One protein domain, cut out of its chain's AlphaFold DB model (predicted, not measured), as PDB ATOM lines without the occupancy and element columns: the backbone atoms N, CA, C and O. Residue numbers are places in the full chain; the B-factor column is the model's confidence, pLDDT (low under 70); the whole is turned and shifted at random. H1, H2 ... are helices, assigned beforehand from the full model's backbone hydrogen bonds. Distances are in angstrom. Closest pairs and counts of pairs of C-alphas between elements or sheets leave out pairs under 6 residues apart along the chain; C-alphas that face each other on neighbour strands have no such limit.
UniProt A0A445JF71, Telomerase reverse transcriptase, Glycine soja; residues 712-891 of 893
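What this domain is: This is residues 712 to 891 of the 893 residues of the protein "Telomerase reverse transcriptase" of Glycine soja (UniProt A0A445JF71). An elongated, all-helix body is built round the long helix H3: H2, H3 and H4 form an up-and-down bundle, each running against the one before, and H2 and H5 bridge H3 and H4 from opposite sides. H6 folds back on H5, H1, H7 and H8 pack on H3, and residues 816 to 829 loop out at one end. The printed part has 180 residues, with eight named helices, H1 to H8 in order, and no named strand. It is compact, with a radius of gyration of the C-alphas of 16.6 A, and spans 55 by 35 by 31 A.

Where its parts are: H1, residues 718 to 721, begins at C-alpha 718 (150.994, 136.312, 137.662). H2, residues 730 to 745, measures 24.5 A; H3, 758 to 783, 37.4 A; H4, 791 to 815, 36.0 A; H5, 830 to 846, 24.4 A; H6, 849 to 864, 18.1 A. H7 is residues 874 to 880; H8, 882 to 889, ends at C-alpha 889 (155.339, 144.413, 130.600).

How they stand to each other: H3 is the hub, touching five helices. With residues 774 to 779 alone it touches H1, closest at C-alphas 778 and 719, 5.7 A. H2 and H3 are a hairpin at a shallow tilt of 31 degrees, closest at C-alphas 741 and 772, 5.9 A. H5 touches H3 at a steep tilt of 46 degrees, C-alphas 840 and 770 closest at 5.1 A. H5 and H6 are another hairpin, closest at C-alphas 838 and 863, 6.1 A. H7 touches H3 residues 758 to 766 alone, C-alphas 879 and 763 closest at 4.1 A. Every O i to N i+4 pair is within hydrogen-bond range in H3, H4, H5 and H7, but 9 of 12 in H2, 10 of 12 in H6 and 1 of 4 in H8, where 4 of 5 O i to N i+3 pairs are; H1 is too short for such a pair.

The domain as a whole: The farthest C-alphas, of Ile 786 and Glu 821, are 55.0 A apart. The printed part has no cut. The links H2 to H3 and H4 to H5 are long. Residues 818 to 821 are under pLDDT 70.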
ATOM      1  N   LYS A 712     159.981 133.056 133.074       85.38
ATOM      2  CA  LYS A 712     159.094 132.107 133.771       85.38
ATOM      3  C   LYS A 712     157.732 132.680 134.176       85.38
ATOM      4  O   LYS A 712     156.863 131.933 134.637       85.38
ATOM      5  N   TYR A 713     157.551 134.000 134.150       89.12
ATOM      6  CA  TYR A 713     156.272 134.659 134.421       89.12
ATOM      7  C   TYR A 713     155.430 134.882 133.160       89.12
ATOM      8  O   TYR A 713     154.254 135.213 133.303       89.12
ATOM      9  N   LEU A 714     155.984 134.633 131.972       86.50
ATOM     10  CA  LEU A 714     155.268 134.660 130.701       86.50
ATOM     11  C   LEU A 714     154.319 133.455 130.574       86.50
ATOM     12  O   LEU A 714     154.372 132.498 131.355       86.50
ATOM     13  N   GLY A 715     153.365 133.548 129.645       80.19
ATOM     14  CA  GLY A 715     152.393 132.487 129.336       80.19
ATOM     15  C   GLY A 715     151.315 132.221 130.400       80.19
ATOM     16  O   GLY A 715     150.285 131.622 130.101       80.19
ATOM     17  N   SER A 716     151.479 132.706 131.634       84.50
ATOM     18  CA  SER A 716     150.535 132.499 132.740       84.50
ATOM     19  C   SER A 716     150.220 133.805 133.463       84.50
ATOM     20  O   SER A 716     151.060 134.690 133.597       84.50
ATOM     21  N   HIS A 717     149.000 133.935 133.989       92.19
ATOM     22  CA  HIS A 717     148.673 135.098 134.809       92.19
ATOM     23  C   HIS A 717     149.482 135.052 136.117       92.19
ATOM     24  O   HIS A 717     149.441 134.062 136.849       92.19
ATOM     25  N   LEU A 718     150.143 136.158 136.474       93.69
ATOM     26  CA  LEU A 718     150.994 136.312 137.662       93.69
ATOM     27  C   LEU A 718     150.336 135.891 138.989       93.69
ATOM     28  O   LEU A 718     151.025 135.471 139.924       93.69
ATOM     29  N   SER A 719     149.005 135.963 139.076       92.00
ATOM     30  CA  SER A 719     148.251 135.526 140.252       92.00
ATOM     31  C   SER A 719     148.458 134.037 140.579       92.00
ATOM     32  O   SER A 719     148.446 133.684 141.754       92.00
ATOM     33  N   SER A 720     148.781 133.197 139.589       91.69
ATOM     34  CA  SER A 720     149.155 131.779 139.756       91.69
ATOM     35  C   SER A 720     150.403 131.559 140.628       91.69
ATOM     36  O   SER A 720     150.637 130.456 141.121       91.69
ATOM     37  N   THR A 721     151.221 132.596 140.841       91.50
ATOM     38  CA  THR A 721     152.521 132.495 141.527       91.50
ATOM     39  C   THR A 721     152.465 132.801 143.025       91.50
ATOM     40  O   THR A 721     153.454 132.609 143.736       91.50
ATOM     41  N   LEU A 722     151.336 133.311 143.528       92.00
ATOM     42  CA  LEU A 722     151.203 133.802 144.901       92.00
ATOM     43  C   LEU A 722     150.050 133.119 145.633       92.00
ATOM     44  O   LEU A 722     149.150 132.576 145.022       92.00
ATOM     45  N   THR A 723     150.029 133.200 146.962       92.56
ATOM     46  CA  THR A 723     148.883 132.789 147.794       92.56
ATOM     47  C   THR A 723     148.394 133.950 148.640       92.56
ATOM     48  O   THR A 723     149.209 134.711 149.177       92.56
ATOM     49  N   VAL A 724     147.078 134.049 148.810       91.38
ATOM     50  CA  VAL A 724     146.416 135.065 149.629       91.38
ATOM     51  C   VAL A 724     145.903 134.437 150.922       91.38
ATOM     52  O   VAL A 724     145.365 133.332 150.948       91.38
ATOM     53  N   ARG A 725     146.104 135.143 152.039       88.38
ATOM     54  CA  ARG A 725     145.586 134.737 153.353       88.38
ATOM     55  C   ARG A 725     144.505 135.709 153.800       88.38
ATOM     56  O   ARG A 725     144.807 136.849 154.150       88.38
ATOM     57  N   TRP A 726     143.266 135.226 153.831       86.25
ATOM     58  CA  TRP A 726     142.091 135.995 154.257       86.25
ATOM     59  C   TRP A 726     141.804 135.927 155.762       86.25
ATOM     60  O   TRP A 726     141.056 136.749 156.280       86.25
ATOM     61  N   GLN A 727     142.378 134.953 156.469       81.38
ATOM     62  CA  GLN A 727     142.194 134.798 157.911       81.38
ATOM     63  C   GLN A 727     143.093 135.734 158.729       81.38
ATOM     64  O   GLN A 727     144.199 136.096 158.309       81.38
ATOM     65  N   GLY A 728     142.652 136.044 159.950       83.81
ATOM     66  CA  GLY A 728     143.414 136.832 160.917       83.81
ATOM     67  C   GLY A 728     143.496 138.306 160.523       83.81
ATOM     68  O   GLY A 728     142.477 138.928 160.239       83.81
ATOM     69  N   LYS A 729     144.713 138.866 160.524       87.00
ATOM     70  CA  LYS A 729     144.992 140.277 160.210       87.00
ATOM     71  C   LYS A 729     145.538 140.402 158.769       87.00
ATOM     72  O   LYS A 729     146.758 140.332 158.581       87.00
ATOM     73  N   PRO A 730     144.684 140.573 157.736       87.38
ATOM     74  CA  PRO A 730     145.104 140.525 156.332       87.38
ATOM     75  C   PRO A 730     146.112 141.617 155.942       87.38
ATOM     76  O   PRO A 730     147.000 141.348 155.136       87.38
ATOM     77  N   GLY A 731     146.039 142.809 156.547       89.12
ATOM     78  CA  GLY A 731     147.011 143.888 156.319       89.12
ATOM     79  C   GLY A 731     148.438 143.528 156.757       89.12
ATOM     80  O   GLY A 731     149.394 143.730 156.010       89.12
ATOM     81  N   ILE A 732     148.589 142.879 157.918       89.19
ATOM     82  CA  ILE A 732     149.893 142.396 158.408       89.19
ATOM     83  C   ILE A 732     150.431 141.277 157.507       89.19
ATOM     84  O   ILE A 732     151.630 141.223 157.225       89.19
ATOM     85  N   ASN A 733     149.547 140.398 157.023       90.62
ATOM     86  CA  ASN A 733     149.921 139.353 156.071       90.62
ATOM     87  C   ASN A 733     150.410 139.949 154.745       90.62
ATOM     88  O   ASN A 733     151.425 139.487 154.229       90.62
ATOM     89  N   LEU A 734     149.749 140.993 154.231       92.75
ATOM     90  CA  LEU A 734     150.191 141.719 153.038       92.75
ATOM     91  C   LEU A 734     151.587 142.328 153.232       92.75
ATOM     92  O   LEU A 734     152.458 142.111 152.393       92.75
ATOM     93  N   LYS A 735     151.836 143.007 154.362       92.88
ATOM     94  CA  LYS A 735     153.167 143.543 154.702       92.88
ATOM     95  C   LYS A 735     154.244 142.452 154.671       92.88
ATOM     96  O   LYS A 735     155.314 142.649 154.107       92.88
ATOM     97  N   GLY A 736     153.957 141.285 155.254       91.88
ATOM     98  CA  GLY A 736     154.862 140.133 155.193       91.88
ATOM     99  C   GLY A 736     155.052 139.592 153.772       91.88
ATOM    100  O   GLY A 736     156.161 139.220 153.403       91.88
ATOM    101  N   LYS A 737     153.990 139.580 152.959       93.44
ATOM    102  CA  LYS A 737     154.027 139.094 151.574       93.44
ATOM    103  C   LYS A 737     154.869 139.974 150.656       93.44
ATOM    104  O   LYS A 737     155.634 139.408 149.891       93.44
ATOM    105  N   LEU A 738     154.812 141.303 150.773       95.12
ATOM    106  CA  LEU A 738     155.677 142.179 149.969       95.12
ATOM    107  C   LEU A 738     157.161 141.920 150.237       95.12
ATOM    108  O   LEU A 738     157.933 141.749 149.300       95.12
ATOM    109  N   ARG A 739     157.548 141.751 151.506       93.94
ATOM    110  CA  ARG A 739     158.926 141.370 151.866       93.94
ATOM    111  C   ARG A 739     159.340 140.029 151.256       93.94
ATOM    112  O   ARG A 739     160.465 139.887 150.789       93.94
ATOM    113  N   LEU A 740     158.427 139.055 151.238       92.62
ATOM    114  CA  LEU A 740     158.655 137.753 150.603       92.62
ATOM    115  C   LEU A 740     158.710 137.827 149.072       92.62
ATOM    116  O   LEU A 740     159.333 136.963 148.466       92.62
ATOM    117  N   PHE A 741     158.061 138.808 148.443       94.19
ATOM    118  CA  PHE A 741     158.136 139.002 146.993       94.19
ATOM    119  C   PHE A 741     159.479 139.591 146.561       94.19
ATOM    120  O   PHE A 741     159.963 139.206 145.502       94.19
ATOM    121  N   LEU A 742     160.070 140.458 147.388       94.31
ATOM    122  CA  LEU A 742     161.361 141.106 147.131       94.31
ATOM    123  C   LEU A 742     162.548 140.166 147.415       94.31
ATOM    124  O   LEU A 742     163.453 140.040 146.600       94.31
ATOM    125  N   ARG A 743     162.504 139.434 148.541       91.50
ATOM    126  CA  ARG A 743     163.632 138.637 149.066       91.50
ATOM    127  C   ARG A 743     164.354 137.723 148.052       91.50
ATOM    128  O   ARG A 743     165.578 137.720 148.096       91.50
ATOM    129  N   PRO A 744     163.680 136.945 147.177       88.25
ATOM    130  CA  PRO A 744     164.350 135.938 146.344       88.25
ATOM    131  C   PRO A 744     165.367 136.481 145.335       88.25
ATOM    132  O   PRO A 744     166.187 135.711 144.852       88.25
ATOM    133  N   LYS A 745     165.286 137.768 144.976       89.19
ATOM    134  CA  LYS A 745     166.188 138.411 144.009       89.19
ATOM    135  C   LYS A 745     167.085 139.473 144.656       89.19
ATOM    136  O   LYS A 745     167.807 140.163 143.959       89.19
ATOM    137  N   CYS A 746     167.095 139.570 145.988       91.94
ATOM    138  CA  CYS A 746     168.010 140.441 146.730       91.94
ATOM    139  C   CYS A 746     169.383 139.780 146.972       91.94
ATOM    140  O   CYS A 746     169.913 139.927 148.065       91.94
ATOM    141  N   HIS A 747     169.909 139.019 146.007       93.56
ATOM    142  CA  HIS A 747     171.191 138.312 146.118       93.56
ATOM    143  C   HIS A 747     172.361 139.185 145.613       93.56
ATOM    144  O   HIS A 747     172.167 139.856 144.598       93.56
ATOM    145  N   PRO A 748     173.557 139.150 146.236       94.19
ATOM    146  CA  PRO A 748     174.710 139.981 145.857       94.19
ATOM    147  C   PRO A 748     175.114 139.938 144.381       94.19
ATOM    148  O   PRO A 748     175.450 140.972 143.817       94.19
ATOM    149  N   ILE A 749     174.946 138.789 143.721       95.00
ATOM    150  CA  ILE A 749     175.202 138.609 142.276       95.00
ATOM    151  C   ILE A 749     174.537 139.660 141.356       95.00
ATOM    152  O   ILE A 749     174.999 139.873 140.242       95.00
ATOM    153  N   PHE A 750     173.452 140.313 141.791       95.88
ATOM    154  CA  PHE A 750     172.742 141.334 141.005       95.88
ATOM    155  C   PHE A 750     173.162 142.777 141.322       95.88
ATOM    156  O   PHE A 750     172.755 143.691 140.606       95.88
ATOM    157  N   PHE A 751     173.889 142.995 142.423       95.62
ATOM    158  CA  PHE A 751     174.161 144.333 142.967       95.62
ATOM    159  C   PHE A 751     175.646 144.618 143.193       95.62
ATOM    160  O   PHE A 751     175.988 145.766 143.453       95.62
ATOM    161  N   ASP A 752     176.503 143.600 143.115       94.56
ATOM    162  CA  ASP A 752     177.945 143.770 143.244       94.56
ATOM    163  C   ASP A 752     178.519 144.545 142.051       94.56
ATOM    164  O   ASP A 752     178.400 144.116 140.897       94.56
ATOM    165  N   SER A 753     179.145 145.682 142.345       93.31
ATOM    166  CA  SER A 753     179.760 146.584 141.374       93.31
ATOM    167  C   SER A 753     181.032 146.016 140.733       93.31
ATOM    168  O   SER A 753     181.456 146.520 139.699       93.31
ATOM    169  N   ASN A 754     181.604 144.930 141.270       90.81
ATOM    170  CA  ASN A 754     182.706 144.212 140.615       90.81
ATOM    171  C   ASN A 754     182.274 143.568 139.280       90.81
ATOM    172  O   ASN A 754     183.042 143.476 138.315       90.81
ATOM    173  N   ILE A 755     181.018 143.119 139.211       91.25
ATOM    174  CA  ILE A 755     180.471 142.365 138.074       91.25
ATOM    175  C   ILE A 755     179.411 143.141 137.290       91.25
ATOM    176  O   ILE A 755     179.270 142.892 136.098       91.25
ATOM    177  N   ASN A 756     178.700 144.085 137.915       94.88
ATOM    178  CA  ASN A 756     177.627 144.851 137.279       94.88
ATOM    179  C   ASN A 756     177.919 146.354 137.297       94.88
ATOM    180  O   ASN A 756     178.308 146.903 138.327       94.88
ATOM    181  N   SER A 757     177.630 147.045 136.195       94.38
ATOM    182  CA  SER A 757     177.672 148.507 136.147       94.38
ATOM    183  C   SER A 757     176.613 149.148 137.047       94.38
ATOM    184  O   SER A 757     175.566 148.567 137.359       94.38
ATOM    185  N   ALA A 758     176.842 150.411 137.406       95.44
ATOM    186  CA  ALA A 758     175.899 151.232 138.163       95.44
ATOM    187  C   ALA A 758     174.490 151.271 137.526       95.44
ATOM    188  O   ALA A 758     173.482 151.261 138.246       95.44
ATOM    189  N   ALA A 759     174.418 151.261 136.191       95.25
ATOM    190  CA  ALA A 759     173.180 151.212 135.421       95.25
ATOM    191  C   ALA A 759     172.439 149.873 135.590       95.25
ATOM    192  O   ALA A 759     171.245 149.865 135.906       95.25
ATOM    193  N   VAL A 760     173.141 148.740 135.466       95.62
ATOM    194  CA  VAL A 760     172.542 147.401 135.615       95.62
ATOM    195  C   VAL A 760     172.118 147.115 137.056       95.62
ATOM    196  O   VAL A 760     171.043 146.550 137.273       95.62
ATOM    197  N   VAL A 761     172.877 147.573 138.057       97.19
ATOM    198  CA  VAL A 761     172.484 147.467 139.475       97.19
ATOM    199  C   VAL A 761     171.127 148.143 139.715       97.19
ATOM    200  O   VAL A 761     170.215 147.537 140.289       97.19
ATOM    201  N   ARG A 762     170.946 149.376 139.223       97.31
ATOM    202  CA  ARG A 762     169.679 150.125 139.334       97.31
ATOM    203  C   ARG A 762     168.559 149.483 138.513       97.31
ATOM    204  O   ARG A 762     167.427 149.401 139.000       97.31
ATOM    205  N   LEU A 763     168.862 148.959 137.324       96.56
ATOM    206  CA  LEU A 763     167.905 148.220 136.496       96.56
ATOM    207  C   LEU A 763     167.382 146.968 137.219       96.56
ATOM    208  O   LEU A 763     166.168 146.783 137.323       96.56
ATOM    209  N   ASN A 764     168.269 146.157 137.800       97.31
ATOM    210  CA  ASN A 764     167.900 144.974 138.581       97.31
ATOM    211  C   ASN A 764     166.956 145.337 139.741       97.31
ATOM    212  O   ASN A 764     165.942 144.667 139.962       97.31
ATOM    213  N   ILE A 765     167.239 146.430 140.459       97.38
ATOM    214  CA  ILE A 765     166.375 146.943 141.536       97.38
ATOM    215  C   ILE A 765     164.997 147.332 140.994       97.38
ATOM    216  O   ILE A 765     163.968 146.923 141.548       97.38
ATOM    217  N   TYR A 766     164.966 148.094 139.902       97.94
ATOM    218  CA  TYR A 766     163.734 148.564 139.280       97.94
ATOM    219  C   TYR A 766     162.843 147.403 138.819       97.94
ATOM    220  O   TYR A 766     161.661 147.343 139.172       97.94
ATOM    221  N   GLN A 767     163.420 146.419 138.126       97.25
ATOM    222  CA  GLN A 767     162.730 145.218 137.654       97.25
ATOM    223  C   GLN A 767     162.120 144.395 138.808       97.25
ATOM    224  O   GLN A 767     160.973 143.934 138.723       97.25
ATOM    225  N   ILE A 768     162.832 144.266 139.938       97.44
ATOM    226  CA  ILE A 768     162.309 143.607 141.148       97.44
ATOM    227  C   ILE A 768     161.084 144.361 141.689       97.44
ATOM    228  O   ILE A 768     160.082 143.732 142.066       97.44
ATOM    229  N   PHE A 769     161.125 145.697 141.718       98.19
ATOM    230  CA  PHE A 769     159.992 146.505 142.167       98.19
ATOM    231  C   PHE A 769     158.802 146.459 141.209       98.19
ATOM    232  O   PHE A 769     157.671 146.367 141.696       98.19
ATOM    233  N   LEU A 770     159.022 146.432 139.890       97.81
ATOM    234  CA  LEU A 770     157.958 146.239 138.900       97.81
ATOM    235  C   LEU A 770     157.195 144.938 139.177       97.81
ATOM    236  O   LEU A 770     155.978 144.954 139.393       97.81
ATOM    237  N   LEU A 771     157.912 143.815 139.300       96.88
ATOM    238  CA  LEU A 771     157.290 142.528 139.615       96.88
ATOM    239  C   LEU A 771     156.579 142.554 140.980       96.88
ATOM    240  O   LEU A 771     155.489 141.990 141.136       96.88
ATOM    241  N   CYS A 772     157.173 143.203 141.988       97.56
ATOM    242  CA  CYS A 772     156.565 143.348 143.311       97.56
ATOM    243  C   CYS A 772     155.249 144.139 143.252       97.56
ATOM    244  O   CYS A 772     154.252 143.709 143.841       97.56
ATOM    245  N   ALA A 773     155.205 145.235 142.492       97.94
ATOM    246  CA  ALA A 773     154.012 146.047 142.285       97.94
ATOM    247  C   ALA A 773     152.908 145.270 141.543       97.94
ATOM    248  O   ALA A 773     151.733 145.333 141.926       97.94
ATOM    249  N   MET A 774     153.271 144.456 140.545       97.69
ATOM    250  CA  MET A 774     152.317 143.598 139.828       97.69
ATOM    251  C   MET A 774     151.726 142.528 140.763       97.69
ATOM    252  O   MET A 774     150.507 142.313 140.801       97.69
ATOM    253  N   LYS A 775     152.565 141.896 141.600       96.88
ATOM    254  CA  LYS A 775     152.112 140.943 142.631       96.88
ATOM    255  C   LYS A 775     151.257 141.622 143.705       96.88
ATOM    256  O   LYS A 775     150.272 141.030 144.153       96.88
ATOM    257  N   PHE A 776     151.587 142.854 144.098       96.81
ATOM    258  CA  PHE A 776     150.777 143.667 145.008       96.81
ATOM    259  C   PHE A 776     149.375 143.903 144.436       96.81
ATOM    260  O   PHE A 776     148.389 143.666 145.137       96.81
ATOM    261  N   HIS A 777     149.272 144.286 143.157       96.00
ATOM    262  CA  HIS A 777     147.987 144.454 142.479       96.00
ATOM    263  C   HIS A 777     147.146 143.172 142.545       96.00
ATOM    264  O   HIS A 777     146.007 143.209 143.024       96.00
ATOM    265  N   CYS A 778     147.724 142.037 142.134       95.56
ATOM    266  CA  CYS A 778     147.058 140.733 142.169       95.56
ATOM    267  C   CYS A 778     146.567 140.382 143.585       95.56
ATOM    268  O   CYS A 778     145.427 139.953 143.768       95.56
ATOM    269  N   TYR A 779     147.406 140.606 144.601       95.06
ATOM    270  CA  TYR A 779     147.066 140.318 145.993       95.06
ATOM    271  C   TYR A 779     145.910 141.192 146.496       95.06
ATOM    272  O   TYR A 779     144.960 140.678 147.090       95.06
ATOM    273  N   ILE A 780     145.957 142.509 146.255       93.69
ATOM    274  CA  ILE A 780     144.897 143.445 146.665       93.69
ATOM    275  C   ILE A 780     143.585 143.132 145.952       93.69
ATOM    276  O   ILE A 780     142.529 143.134 146.589       93.69
ATOM    277  N   ARG A 781     143.636 142.825 144.650       92.69
ATOM    278  CA  ARG A 781     142.460 142.426 143.867       92.69
ATOM    279  C   ARG A 781     141.753 141.236 144.513       92.69
ATOM    280  O   ARG A 781     140.545 141.297 144.735       92.69
ATOM    281  N   ASP A 782     142.493 140.199 144.882       90.31
ATOM    282  CA  ASP A 782     141.914 138.990 145.468       90.31
ATOM    283  C   ASP A 782     141.484 139.173 146.932       90.31
ATOM    284  O   ASP A 782     140.520 138.546 147.387       90.31
ATOM    285  N   LEU A 783     142.175 140.041 147.677       90.44
ATOM    286  CA  LEU A 783     141.812 140.400 149.047       90.44
ATOM    287  C   LEU A 783     140.526 141.241 149.100       90.44
ATOM    288  O   LEU A 783     139.717 141.051 150.013       90.44
ATOM    289  N   SER A 784     140.307 142.095 148.092       88.62
ATOM    290  CA  SER A 784     139.150 143.000 147.986       88.62
ATOM    291  C   SER A 784     137.796 142.288 147.983       88.62
ATOM    292  O   SER A 784     136.773 142.921 148.238       88.62
ATOM    293  N   PHE A 785     137.793 140.969 147.756       83.06
ATOM    294  CA  PHE A 785     136.614 140.133 147.938       83.06
ATOM    295  C   PHE A 785     136.053 140.248 149.362       83.06
ATOM    296  O   PHE A 785     134.851 140.401 149.504       83.06
ATOM    297  N   ILE A 786     136.899 140.231 150.401       82.56
ATOM    298  CA  ILE A 786     136.450 140.348 151.802       82.56
ATOM    299  C   ILE A 786     136.743 141.725 152.381       82.56
ATOM    300  O   ILE A 786     135.926 142.275 153.113       82.56
ATOM    301  N   CYS A 787     137.948 142.237 152.138       83.81
ATOM    302  CA  CYS A 787     138.497 143.354 152.890       83.81
ATOM    303  C   CYS A 787     139.070 144.389 151.927       83.81
ATOM    304  O   CYS A 787     139.966 144.091 151.134       83.81
ATOM    305  N   LYS A 788     138.561 145.620 152.021       87.88
ATOM    306  CA  LYS A 788     139.149 146.788 151.370       87.88
ATOM    307  C   LYS A 788     140.104 147.450 152.361       87.88
ATOM    308  O   LYS A 788     139.691 147.841 153.446       87.88
ATOM    309  N   LEU A 789     141.380 147.538 151.999       89.06
ATOM    310  CA  LEU A 789     142.386 148.216 152.815       89.06
ATOM    311  C   LEU A 789     142.393 149.715 152.515       89.06
ATOM    312  O   LEU A 789     142.276 150.120 151.355       89.06
ATOM    313  N   HIS A 790     142.595 150.520 153.558       90.94
ATOM    314  CA  HIS A 790     142.751 151.963 153.428       90.94
ATOM    315  C   HIS A 790     143.981 152.308 152.571       90.94
ATOM    316  O   HIS A 790     145.042 151.683 152.695       90.94
ATOM    317  N   LYS A 791     143.864 153.308 151.692       91.69
ATOM    318  CA  LYS A 791     144.909 153.610 150.700       91.69
ATOM    319  C   LYS A 791     146.167 154.199 151.334       91.69
ATOM    320  O   LYS A 791     147.263 153.784 150.961       91.69
ATOM    321  N   ARG A 792     146.037 155.034 152.378       92.50
ATOM    322  CA  ARG A 792     147.198 155.514 153.162       92.50
ATOM    323  C   ARG A 792     147.972 154.358 153.804       92.50
ATOM    324  O   ARG A 792     149.196 154.342 153.775       92.50
ATOM    325  N   TYR A 793     147.267 153.337 154.300       93.75
ATOM    326  CA  TYR A 793     147.906 152.142 154.861       93.75
ATOM    327  C   TYR A 793     148.670 151.344 153.794       93.75
ATOM    328  O   TYR A 793     149.784 150.888 154.043       93.75
ATOM    329  N   CYS A 794     148.102 151.216 152.589       94.50
ATOM    330  CA  CYS A 794     148.787 150.588 151.457       94.50
ATOM    331  C   CYS A 794     150.064 151.353 151.079       94.50
ATOM    332  O   CYS A 794     151.114 150.730 150.955       94.50
ATOM    333  N   SER A 795     149.986 152.682 150.970       95.44
ATOM    334  CA  SER A 795     151.138 153.547 150.679       95.44
ATOM    335  C   SER A 795     152.253 153.393 151.726       95.44
ATOM    336  O   SER A 795     153.411 153.154 151.382       95.44
ATOM    337  N   ASN A 796     151.896 153.377 153.016       95.50
ATOM    338  CA  ASN A 796     152.856 153.171 154.102       95.50
ATOM    339  C   ASN A 796     153.516 151.781 154.055       95.50
ATOM    340  O   ASN A 796     154.721 151.659 154.266       95.50
ATOM    341  N   ILE A 797     152.761 150.717 153.753       95.94
ATOM    342  CA  ILE A 797     153.344 149.374 153.594       95.94
ATOM    343  C   ILE A 797     154.307 149.319 152.404       95.94
ATOM    344  O   ILE A 797     155.346 148.664 152.519       95.94
ATOM    345  N   ILE A 798     153.963 149.962 151.283       96.81
ATOM    346  CA  ILE A 798     154.830 150.025 150.101       96.81
ATOM    347  C   ILE A 798     156.160 150.660 150.506       96.81
ATOM    348  O   ILE A 798     157.183 149.992 150.401       96.81
ATOM    349  N   GLN A 799     156.139 151.848 151.116       95.31
ATOM    350  CA  GLN A 799     157.345 152.551 151.570       95.31
ATOM    351  C   GLN A 799     158.201 151.721 152.544       95.31
ATOM    352  O   GLN A 799     159.414 151.610 152.379       95.31
ATOM    353  N   ILE A 800     157.575 151.058 153.524       95.44
ATOM    354  CA  ILE A 800     158.286 150.151 154.445       95.44
ATOM    355  C   ILE A 800     158.938 148.980 153.690       95.44
ATOM    356  O   ILE A 800     159.959 148.451 154.132       95.44
ATOM    357  N   SER A 801     158.341 148.533 152.586       96.44
ATOM    358  CA  SER A 801     158.874 147.437 151.770       96.44
ATOM    359  C   SER A 801     160.050 147.887 150.900       96.44
ATOM    360  O   SER A 801     160.987 147.108 150.754       96.44
ATOM    361  N   LEU A 802     160.040 149.132 150.404       96.25
ATOM    362  CA  LEU A 802     161.174 149.720 149.674       96.25
ATOM    363  C   LEU A 802     162.405 149.818 150.587       96.25
ATOM    364  O   LEU A 802     163.451 149.247 150.290       96.25
ATOM    365  N   ARG A 803     162.233 150.404 151.781       95.19
ATOM    366  CA  ARG A 803     163.283 150.495 152.817       95.19
ATOM    367  C   ARG A 803     163.832 149.139 153.234       95.19
ATOM    368  O   ARG A 803     165.029 148.978 153.446       95.19
ATOM    369  N   TYR A 804     162.943 148.154 153.354       95.69
ATOM    370  CA  TYR A 804     163.329 146.787 153.678       95.69
ATOM    371  C   TYR A 804     164.246 146.174 152.612       95.69
ATOM    372  O   TYR A 804     165.162 145.444 152.978       95.69
ATOM    373  N   MET A 805     164.017 146.449 151.322       95.75
ATOM    374  CA  MET A 805     164.863 145.920 150.249       95.75
ATOM    375  C   MET A 805     166.290 146.453 150.349       95.75
ATOM    376  O   MET A 805     167.212 145.646 150.345       95.75
ATOM    377  N   TYR A 806     166.465 147.765 150.531       95.81
ATOM    378  CA  TYR A 806     167.791 148.368 150.712       95.81
ATOM    379  C   TYR A 806     168.550 147.737 151.891       95.81
ATOM    380  O   TYR A 806     169.668 147.249 151.734       95.81
ATOM    381  N   GLN A 807     167.903 147.637 153.060       94.50
ATOM    382  CA  GLN A 807     168.494 146.998 154.243       94.50
ATOM    383  C   GLN A 807     168.857 145.527 154.000       94.50
ATOM    384  O   GLN A 807     169.869 145.042 154.506       94.50
ATOM    385  N   LEU A 808     168.024 144.803 153.249       93.50
ATOM    386  CA  LEU A 808     168.261 143.400 152.937       93.50
ATOM    387  C   LEU A 808     169.435 143.216 151.970       93.50
ATOM    388  O   LEU A 808     170.214 142.293 152.182       93.50
ATOM    389  N   ILE A 809     169.551 144.064 150.942       94.19
ATOM    390  CA  ILE A 809     170.678 144.044 149.999       94.19
ATOM    391  C   ILE A 809     171.969 144.317 150.765       94.19
ATOM    392  O   ILE A 809     172.847 143.462 150.759       94.19
ATOM    393  N   LYS A 810     172.035 145.417 151.530       93.00
ATOM    394  CA  LYS A 810     173.216 145.762 152.339       93.00
ATOM    395  C   LYS A 810     173.623 144.616 153.270       93.00
ATOM    396  O   LYS A 810     174.782 144.221 153.303       93.00
ATOM    397  N   LYS A 811     172.655 144.017 153.976       90.44
ATOM    398  CA  LYS A 811     172.916 142.861 154.844       90.44
ATOM    399  C   LYS A 811     173.477 141.658 154.078       90.44
ATOM    400  O   LYS A 811     174.357 140.987 154.602       90.44
ATOM    401  N   GLN A 812     172.947 141.351 152.892       89.19
ATOM    402  CA  GLN A 812     173.417 140.205 152.110       89.19
ATOM    403  C   GLN A 812     174.805 140.443 151.511       89.19
ATOM    404  O   GLN A 812     175.620 139.528 151.563       89.19
ATOM    405  N   MET A 813     175.085 141.661 151.036       89.50
ATOM    406  CA  MET A 813     176.411 142.055 150.545       89.50
ATOM    407  C   MET A 813     177.491 141.847 151.616       89.50
ATOM    408  O   MET A 813     178.501 141.224 151.334       89.50
ATOM    409  N   HIS A 814     177.239 142.260 152.865       85.38
ATOM    410  CA  HIS A 814     178.198 142.070 153.966       85.38
ATOM    411  C   HIS A 814     178.316 140.623 154.469       85.38
ATOM    412  O   HIS A 814     179.283 140.289 155.142       85.38
ATOM    413  N   SER A 815     177.322 139.767 154.213       81.31
ATOM    414  CA  SER A 815     177.314 138.398 154.750       81.31
ATOM    415  C   SER A 815     178.098 137.386 153.913       81.31
ATOM    416  O   SER A 815     178.324 136.272 154.380       81.31
ATOM    417  N   ILE A 816     178.456 137.734 152.674       79.00
ATOM    418  CA  ILE A 816     179.152 136.832 151.758       79.00
ATOM    419  C   ILE A 816     180.620 137.237 151.679       79.00
ATOM    420  O   ILE A 816     180.940 138.312 151.188       79.00
ATOM    421  N   SER A 817     181.499 136.333 152.103       71.56
ATOM    422  CA  SER A 817     182.922 136.365 151.767       71.56
ATOM    423  C   SER A 817     183.138 135.553 150.486       71.56
ATOM    424  O   SER A 817     182.684 134.403 150.398       71.56
ATOM    425  N   LEU A 818     183.758 136.178 149.479       65.38
ATOM    426  CA  LEU A 818     184.163 135.527 148.232       65.38
ATOM    427  C   LEU A 818     185.498 134.805 148.439       65.38
ATOM    428  O   LEU A 818     185.500 133.584 148.360       65.38
ATOM    429  N   ASN A 819     186.556 135.564 148.762       66.19
ATOM    430  CA  ASN A 819     187.916 135.148 149.146       66.19
ATOM    431  C   ASN A 819     188.537 136.245 150.052       66.19
ATOM    432  O   ASN A 819     187.892 137.269 150.288       66.19
ATOM    433  N   SER A 820     189.765 136.064 150.561       61.06
ATOM    434  CA  SER A 820     190.485 137.094 151.343       61.06
ATOM    435  C   SER A 820     190.716 138.394 150.559       61.06
ATOM    436  O   SER A 820     190.665 139.469 151.150       61.06
ATOM    437  N   GLU A 821     190.898 138.308 149.238       68.19
ATOM    438  CA  GLU A 821     191.317 139.438 148.391       68.19
ATOM    439  C   GLU A 821     190.174 140.229 147.737       68.19
ATOM    440  O   GLU A 821     190.331 141.412 147.451       68.19
ATOM    441  N   ILE A 822     189.017 139.604 147.483       79.25
ATOM    442  CA  ILE A 822     187.905 140.231 146.750       79.25
ATOM    443  C   ILE A 822     186.711 140.391 147.684       79.25
ATOM    444  O   ILE A 822     186.112 139.405 148.123       79.25
ATOM    445  N   GLN A 823     186.335 141.644 147.945       84.38
ATOM    446  CA  GLN A 823     185.150 141.988 148.723       84.38
ATOM    447  C   GLN A 823     184.023 142.496 147.812       84.38
ATOM    448  O   GLN A 823     184.294 143.248 146.871       84.38
ATOM    449  N   PRO A 824     182.756 142.117 148.074       88.94
ATOM    450  CA  PRO A 824     181.610 142.654 147.343       88.94
ATOM    451  C   PRO A 824     181.510 144.176 147.495       88.94
ATOM    452  O   PRO A 824     181.511 144.687 148.619       88.94
ATOM    453  N   ILE A 825     181.344 144.900 146.386       91.38
ATOM    454  CA  ILE A 825     181.218 146.363 146.386       91.38
ATOM    455  C   ILE A 825     179.768 146.737 146.086       91.38
ATOM    456  O   ILE A 825     179.175 146.243 145.132       91.38
ATOM    457  N   LEU A 826     179.176 147.617 146.895       92.75
ATOM    458  CA  LEU A 826     177.828 148.136 146.658       92.75
ATOM    459  C   LEU A 826     177.861 149.661 146.533       92.75
ATOM    460  O   LEU A 826     177.883 150.360 147.545       92.75
ATOM    461  N   VAL A 827     177.781 150.165 145.301       92.94
ATOM    462  CA  VAL A 827     177.615 151.602 145.021       92.94
ATOM    463  C   VAL A 827     176.135 151.907 144.780       92.94
ATOM    464  O   VAL A 827     175.636 151.819 143.655       92.94
ATOM    465  N   LEU A 828     175.405 152.196 145.862       92.31
ATOM    466  CA  LEU A 828     173.959 152.427 145.826       92.31
ATOM    467  C   LEU A 828     173.473 153.253 147.022       92.31
ATOM    468  O   LEU A 828     173.643 152.849 148.181       92.31
ATOM    469  N   GLU A 829     172.766 154.345 146.747       92.25
ATOM    470  CA  GLU A 829     172.150 155.169 147.784       92.25
ATOM    471  C   GLU A 829     170.754 154.662 148.163       92.25
ATOM    472  O   GLU A 829     170.033 154.020 147.391       92.25
ATOM    473  N   LYS A 830     170.331 154.958 149.392       94.06
ATOM    474  CA  LYS A 830     169.014 154.541 149.887       94.06
ATOM    475  C   LYS A 830     167.888 155.278 149.156       94.06
ATOM    476  O   LYS A 830     166.841 154.692 148.870       94.06
ATOM    477  N   GLU A 831     168.111 156.553 148.877       93.75
ATOM    478  CA  GLU A 831     167.203 157.479 148.215       93.75
ATOM    479  C   GLU A 831     166.907 157.013 146.783       93.75
ATOM    480  O   GLU A 831     165.749 157.031 146.363       93.75
ATOM    481  N   GLU A 832     167.910 156.486 146.075       94.50
ATOM    482  CA  GLU A 832     167.744 155.883 144.747       94.50
ATOM    483  C   GLU A 832     166.803 154.673 144.784       94.50
ATOM    484  O   GLU A 832     165.892 154.557 143.964       94.50
ATOM    485  N   VAL A 833     166.963 153.784 145.773       96.06
ATOM    486  CA  VAL A 833     166.100 152.599 145.927       96.06
ATOM    487  C   VAL A 833     164.658 152.991 146.249       96.06
ATOM    488  O   VAL A 833     163.720 152.403 145.699       96.06
ATOM    489  N   GLU A 834     164.455 153.968 147.142       96.12
ATOM    490  CA  GLU A 834     163.115 154.482 147.450       96.12
ATOM    491  C   GLU A 834     162.467 155.115 146.206       96.12
ATOM    492  O   GLU A 834     161.304 154.817 145.911       96.12
ATOM    493  N   TRP A 835     163.220 155.902 145.433       96.56
ATOM    494  CA  TRP A 835     162.733 156.542 144.210       96.56
ATOM    495  C   TRP A 835     162.378 155.531 143.109       96.56
ATOM    496  O   TRP A 835     161.245 155.540 142.618       96.56
ATOM    497  N   LEU A 836     163.280 154.593 142.788       97.44
ATOM    498  CA  LEU A 836     163.041 153.526 141.802       97.44
ATOM    499  C   LEU A 836     161.810 152.693 142.171       97.44
ATOM    500  O   LEU A 836     160.982 152.362 141.318       97.44
ATOM    501  N   GLY A 837     161.658 152.387 143.460       97.25
ATOM    502  CA  GLY A 837     160.503 151.669 143.975       97.25
ATOM    503  C   GLY A 837     159.196 152.442 143.821       97.25
ATOM    504  O   GLY A 837     158.206 151.883 143.339       97.25
ATOM    505  N   LEU A 838     159.166 153.725 144.190       97.12
ATOM    506  CA  LEU A 838     157.984 154.573 144.001       97.12
ATOM    507  C   LEU A 838     157.618 154.690 142.517       97.12
ATOM    508  O   LEU A 838     156.450 154.488 142.170       97.12
ATOM    509  N   HIS A 839     158.607 154.928 141.652       97.31
ATOM    510  CA  HIS A 839     158.409 155.017 140.208       97.31
ATOM    511  C   HIS A 839     157.802 153.719 139.647       97.31
ATOM    512  O   HIS A 839     156.745 153.754 139.010       97.31
ATOM    513  N   ALA A 840     158.379 152.558 139.975       97.94
ATOM    514  CA  ALA A 840     157.882 151.253 139.533       97.94
ATOM    515  C   ALA A 840     156.421 151.005 139.954       97.94
ATOM    516  O   ALA A 840     155.588 150.579 139.145       97.94
ATOM    517  N   PHE A 841     156.076 151.306 141.212       98.19
ATOM    518  CA  PHE A 841     154.704 151.165 141.703       98.19
ATOM    519  C   PHE A 841     153.733 152.108 140.986       98.19
ATOM    520  O   PHE A 841     152.624 151.683 140.652       98.19
ATOM    521  N   VAL A 842     154.127 153.357 140.721       97.62
ATOM    522  CA  VAL A 842     153.302 154.306 139.961       97.62
ATOM    523  C   VAL A 842     153.052 153.789 138.545       97.62
ATOM    524  O   VAL A 842     151.893 153.750 138.130       97.62
ATOM    525  N   GLN A 843     154.082 153.324 137.831       97.00
ATOM    526  CA  GLN A 843     153.943 152.834 136.454       97.00
ATOM    527  C   GLN A 843     153.024 151.606 136.364       97.00
ATOM    528  O   GLN A 843     152.076 151.574 135.574       97.00
ATOM    529  N   VAL A 844     153.227 150.617 137.238       97.56
ATOM    530  CA  VAL A 844     152.409 149.396 137.248       97.56
ATOM    531  C   VAL A 844     150.957 149.686 137.625       97.56
ATOM    532  O   VAL A 844     150.033 149.142 137.009       97.56
ATOM    533  N   LEU A 845     150.731 150.530 138.638       96.75
ATOM    534  CA  LEU A 845     149.383 150.858 139.097       96.75
ATOM    535  C   LEU A 845     148.658 151.811 138.139       96.75
ATOM    536  O   LEU A 845     147.430 151.727 138.070       96.75
ATOM    537  N   LYS A 846     149.370 152.641 137.358       96.56
ATOM    538  CA  LYS A 846     148.799 153.503 136.304       96.56
ATOM    539  C   LYS A 846     148.023 152.669 135.281       96.56
ATOM    540  O   LYS A 846     146.871 152.984 135.002       96.56
ATOM    541  N   ARG A 847     148.559 151.517 134.853       94.88
ATOM    542  CA  ARG A 847     147.845 150.555 133.979       94.88
ATOM    543  C   ARG A 847     146.567 149.970 134.607       94.88
ATOM    544  O   ARG A 847     145.759 149.354 133.921       94.88
ATOM    545  N   LYS A 848     146.372 150.130 135.922       94.56
ATOM    546  CA  LYS A 848     145.225 149.629 136.700       94.56
ATOM    547  C   LYS A 848     144.500 150.764 137.446       94.56
ATOM    548  O   LYS A 848     143.936 150.537 138.525       94.56
ATOM    549  N   GLN A 849     144.519 151.975 136.881       91.31
ATOM    550  CA  GLN A 849     144.039 153.212 137.506       91.31
ATOM    551  C   GLN A 849     142.599 153.127 138.026       91.31
ATOM    552  O   GLN A 849     142.334 153.607 139.129       91.31
ATOM    553  N   SER A 850     141.696 152.439 137.317       91.44
ATOM    554  CA  SER A 850     140.287 152.274 137.725       91.44
ATOM    555  C   SER A 850     140.106 151.701 139.139       91.44
ATOM    556  O   SER A 850     139.118 151.988 139.808       91.44
ATOM    557  N   ARG A 851     141.071 150.918 139.642       88.94
ATOM    558  CA  ARG A 851     141.036 150.334 140.998       88.94
ATOM    559  C   ARG A 851     141.875 151.091 142.029       88.94
ATOM    560  O   ARG A 851     141.700 150.876 143.233       88.94
ATOM    561  N   HIS A 852     142.813 151.917 141.571       93.56
ATOM    562  CA  HIS A 852     143.888 152.474 142.398       93.56
ATOM    563  C   HIS A 852     144.026 153.999 142.310       93.56
ATOM    564  O   HIS A 852     145.016 154.506 142.817       93.56
ATOM    565  N   LYS A 853     143.049 154.730 141.748       93.56
ATOM    566  CA  LYS A 853     143.073 156.200 141.575       93.56
ATOM    567  C   LYS A 853     143.576 156.964 142.812       93.56
ATOM    568  O   LYS A 853     144.556 157.692 142.719       93.56
ATOM    569  N   GLU A 854     142.977 156.735 143.980       93.31
ATOM    570  CA  GLU A 854     143.388 157.379 145.242       93.31
ATOM    571  C   GLU A 854     144.811 157.002 145.684       93.31
ATOM    572  O   GLU A 854     145.590 157.854 146.100       93.31
ATOM    573  N   LEU A 855     145.175 155.717 145.597       95.06
ATOM    574  CA  LEU A 855     146.519 155.262 145.971       95.06
ATOM    575  C   LEU A 855     147.574 155.850 145.028       95.06
ATOM    576  O   LEU A 855     148.642 156.245 145.481       95.06
ATOM    577  N   LEU A 856     147.260 155.930 143.735       95.94
ATOM    578  CA  LEU A 856     148.103 156.553 142.725       95.94
ATOM    579  C   LEU A 856     148.331 158.033 143.009       95.94
ATOM    580  O   LEU A 856     149.469 158.469 142.900       95.94
ATOM    581  N   ALA A 857     147.300 158.785 143.404       95.19
ATOM    582  CA  ALA A 857     147.457 160.192 143.772       95.19
ATOM    583  C   ALA A 857     148.447 160.357 144.939       95.19
ATOM    584  O   ALA A 857     149.384 161.147 144.848       95.19
ATOM    585  N   ILE A 858     148.313 159.530 145.984       95.94
ATOM    586  CA  ILE A 858     149.232 159.537 147.137       95.94
ATOM    587  C   ILE A 858     150.665 159.180 146.712       95.94
ATOM    588  O   ILE A 858     151.618 159.806 147.165       95.94
ATOM    589  N   LEU A 859     150.838 158.153 145.874       95.81
ATOM    590  CA  LEU A 859     152.166 157.718 145.429       95.81
ATOM    591  C   LEU A 859     152.821 158.726 144.478       95.81
ATOM    592  O   LEU A 859     154.023 158.935 144.585       95.81
ATOM    593  N   ARG A 860     152.049 159.372 143.594       95.25
ATOM    594  CA  ARG A 860     152.540 160.438 142.706       95.25
ATOM    595  C   ARG A 860     152.992 161.654 143.499       95.25
ATOM    596  O   ARG A 860     154.102 162.102 143.281       95.25
ATOM    597  N   SER A 861     152.192 162.110 144.464       94.12
ATOM    598  CA  SER A 861     152.582 163.208 145.357       94.12
ATOM    599  C   SER A 861     153.907 162.910 146.072       94.12
ATOM    600  O   SER A 861     154.801 163.748 146.063       94.12
ATOM    601  N   ARG A 862     154.083 161.686 146.593       93.00
ATOM    602  CA  ARG A 862     155.344 161.256 147.226       93.00
ATOM    603  C   ARG A 862     156.522 161.153 146.262       93.00
ATOM    604  O   ARG A 862     157.651 161.369 146.681       93.00
ATOM    605  N   LEU A 863     156.273 160.748 145.018       92.94
ATOM    606  CA  LEU A 863     157.302 160.673 143.985       92.94
ATOM    607  C   LEU A 863     157.746 162.086 143.583       92.94
ATOM    608  O   LEU A 863     158.940 162.350 143.544       92.94
ATOM    609  N   SER A 864     156.804 163.003 143.356       89.88
ATOM    610  CA  SER A 864     157.092 164.403 143.028       89.88
ATOM    611  C   SER A 864     157.828 165.126 144.156       89.88
ATOM    612  O   SER A 864     158.753 165.869 143.880       89.88
ATOM    613  N   SER A 865     157.490 164.855 145.421       88.25
ATOM    614  CA  SER A 865     158.180 165.441 146.581       88.25
ATOM    615  C   SER A 865     159.526 164.777 146.917       88.25
ATOM    616  O   SER A 865     160.104 165.061 147.965       88.25
ATOM    617  N   HIS A 866     159.977 163.793 146.135       89.06
ATOM    618  CA  HIS A 866     161.210 163.063 146.418       89.06
ATOM    619  C   HIS A 866     162.416 163.825 145.863       89.06
ATOM    620  O   HIS A 866     162.422 164.167 144.686       89.06
ATOM    621  N   ARG A 867     163.476 164.000 146.664       83.94
ATOM    622  CA  ARG A 867     164.684 164.782 146.306       83.94
ATOM    623  C   ARG A 867     165.323 164.384 144.966       83.94
ATOM    624  O   ARG A 867     165.838 165.219 144.241       83.94
ATOM    625  N   MET A 868     165.261 163.098 144.623       82.62
ATOM    626  CA  MET A 868     165.788 162.560 143.358       82.62
ATOM    627  C   MET A 868     165.002 162.972 142.108       82.62
ATOM    628  O   MET A 868     165.519 162.842 141.004       82.62
ATOM    629  N   SER A 869     163.772 163.472 142.243       76.88
ATOM    630  CA  SER A 869     162.958 163.878 141.090       76.88
ATOM    631  C   SER A 869     163.495 165.127 140.384       76.88
ATOM    632  O   SER A 869     163.195 165.320 139.211       76.88
ATOM    633  N   GLU A 870     164.332 165.920 141.056       72.25
ATOM    634  CA  GLU A 870     165.013 167.092 140.485       72.25
ATOM    635  C   GLU A 870     166.391 166.749 139.890       72.25
ATOM    636  O   GLU A 870     166.920 167.498 139.073       72.25
ATOM    637  N   ARG A 871     166.983 165.606 140.269       73.94
ATOM    638  CA  ARG A 871     168.352 165.196 139.901       73.94
ATOM    639  C   ARG A 871     168.397 163.729 139.473       73.94
ATOM    640  O   ARG A 871     168.971 162.883 140.153       73.94
ATOM    641  N   VAL A 872     167.762 163.409 138.346       84.31
ATOM    642  CA  VAL A 872     167.759 162.037 137.809       84.31
ATOM    643  C   VAL A 872     169.048 161.787 137.019       84.31
ATOM    644  O   VAL A 872     169.211 162.318 135.917       84.31
ATOM    645  N   SER A 873     169.938 160.955 137.567       88.94
ATOM    646  CA  SER A 873     171.194 160.544 136.920       88.94
ATOM    647  C   SER A 873     170.965 159.740 135.627       88.94
ATOM    648  O   SER A 873     169.862 159.237 135.375       88.94
ATOM    649  N   LEU A 874     172.002 159.593 134.792       91.75
ATOM    650  CA  LEU A 874     171.927 158.803 133.554       91.75
ATOM    651  C   LEU A 874     171.631 157.321 133.833       91.75
ATOM    652  O   LEU A 874     170.829 156.705 133.131       91.75
ATOM    653  N   GLU A 875     172.188 156.766 134.906       92.62
ATOM    654  CA  GLU A 875     171.985 155.379 135.330       92.62
ATOM    655  C   GLU A 875     170.541 155.141 135.788       92.62
ATOM    656  O   GLU A 875     169.948 154.101 135.494       92.62
ATOM    657  N   LEU A 876     169.940 156.117 136.482       93.00
ATOM    658  CA  LEU A 876     168.527 156.069 136.852       93.00
ATOM    659  C   LEU A 876     167.625 156.167 135.619       93.00
ATOM    660  O   LEU A 876     166.670 155.394 135.521       93.00
ATOM    661  N   LYS A 877     167.940 157.055 134.661       93.38
ATOM    662  CA  LYS A 877     167.228 157.149 133.371       93.38
ATOM    663  C   LYS A 877     167.304 155.834 132.596       93.38
ATOM    664  O   LYS A 877     166.279 155.375 132.089       93.38
ATOM    665  N   TYR A 878     168.475 155.196 132.566       94.06
ATOM    666  CA  TYR A 878     168.659 153.875 131.969       94.06
ATOM    667  C   TYR A 878     167.771 152.825 132.648       94.06
ATOM    668  O   TYR A 878     167.052 152.092 131.969       94.06
ATOM    669  N   ALA A 879     167.752 152.780 133.983       94.38
ATOM    670  CA  ALA A 879     166.961 151.806 134.728       94.38
ATOM    671  C   ALA A 879     165.447 151.938 134.483       94.38
ATOM    672  O   ALA A 879     164.757 150.923 134.382       94.38
ATOM    673  N   ILE A 880     164.917 153.166 134.383       95.00
ATOM    674  CA  ILE A 880     163.473 153.396 134.193       95.00
ATOM    675  C   ILE A 880     163.006 153.307 132.737       95.00
ATOM    676  O   ILE A 880     161.792 153.287 132.502       95.00
ATOM    677  N   ASN A 881     163.929 153.255 131.772       92.50
ATOM    678  CA  ASN A 881     163.593 153.113 130.362       92.50
ATOM    679  C   ASN A 881     162.798 151.817 130.145       92.50
ATOM    680  O   ASN A 881     163.224 150.720 130.508       92.50
ATOM    681  N   THR A 882     161.611 151.942 129.550       87.44
ATOM    682  CA  THR A 882     160.691 150.817 129.370       87.44
ATOM    683  C   THR A 882     161.258 149.717 128.481       87.44
ATOM    684  O   THR A 882     160.931 148.561 128.739       87.44
ATOM    685  N   LYS A 883     162.129 150.053 127.515       88.19
ATOM    686  CA  LYS A 883     162.785 149.081 126.619       88.19
ATOM    687  C   LYS A 883     163.657 148.089 127.397       88.19
ATOM    688  O   LYS A 883     163.587 146.887 127.171       88.19
ATOM    689  N   ASN A 884     164.353 148.564 128.433       89.06
ATOM    690  CA  ASN A 884     165.220 147.745 129.294       89.06
ATOM    691  C   ASN A 884     164.439 146.809 130.240       89.06
ATOM    692  O   ASN A 884     165.013 146.033 131.003       89.06
ATOM    693  N   SER A 885     163.108 146.909 130.258       90.06
ATOM    694  CA  SER A 885     162.209 146.077 131.066       90.06
ATOM    695  C   SER A 885     161.011 145.573 130.255       90.06
ATOM    696  O   SER A 885     159.978 145.247 130.846       90.06
ATOM    697  N   SER A 886     161.123 145.516 128.925       87.38
ATOM    698  CA  SER A 886     160.035 145.161 128.003       87.38
ATOM    699  C   SER A 886     159.338 143.855 128.382       87.38
ATOM    700  O   SER A 886     158.133 143.840 128.626       87.38
ATOM    701  N   LEU A 887     160.123 142.804 128.621       86.56
ATOM    702  CA  LEU A 887     159.641 141.469 128.980       86.56
ATOM    703  C   LEU A 887     158.747 141.439 130.233       86.56
ATOM    704  O   LEU A 887     157.851 140.603 130.359       86.56
ATOM    705  N   LEU A 888     158.964 142.345 131.193       91.56
ATOM    706  CA  LEU A 888     158.108 142.433 132.381       91.56
ATOM    707  C   LEU A 888     156.712 142.956 132.032       91.56
ATOM    708  O   LEU A 888     155.739 142.596 132.698       91.56
ATOM    709  N   TRP A 889     156.599 143.804 131.013       92.75
ATOM    710  CA  TRP A 889     155.339 144.413 130.600       92.75
ATOM    711  C   TRP A 889     154.413 143.453 129.849       92.75
ATOM    712  O   TRP A 889     153.203 143.697 129.867       92.75
ATOM    713  N   ASP A 890     154.948 142.348 129.322       91.69
ATOM    714  CA  ASP A 890     154.193 141.244 128.707       91.69
ATOM    715  C   ASP A 890     153.575 140.286 129.735       91.69
ATOM    716  O   ASP A 890     152.717 139.447 129.425       91.69
ATOM    717  N   ILE A 891     153.974 140.403 131.006       93.50
ATOM    718  CA  ILE A 891     153.409 139.597 132.084       93.50
ATOM    719  C   ILE A 891     151.937 139.974 132.281       93.50
ATOM    720  O   ILE A 891     151.580 141.122 132.541       93.50
TER     721      ILE A 891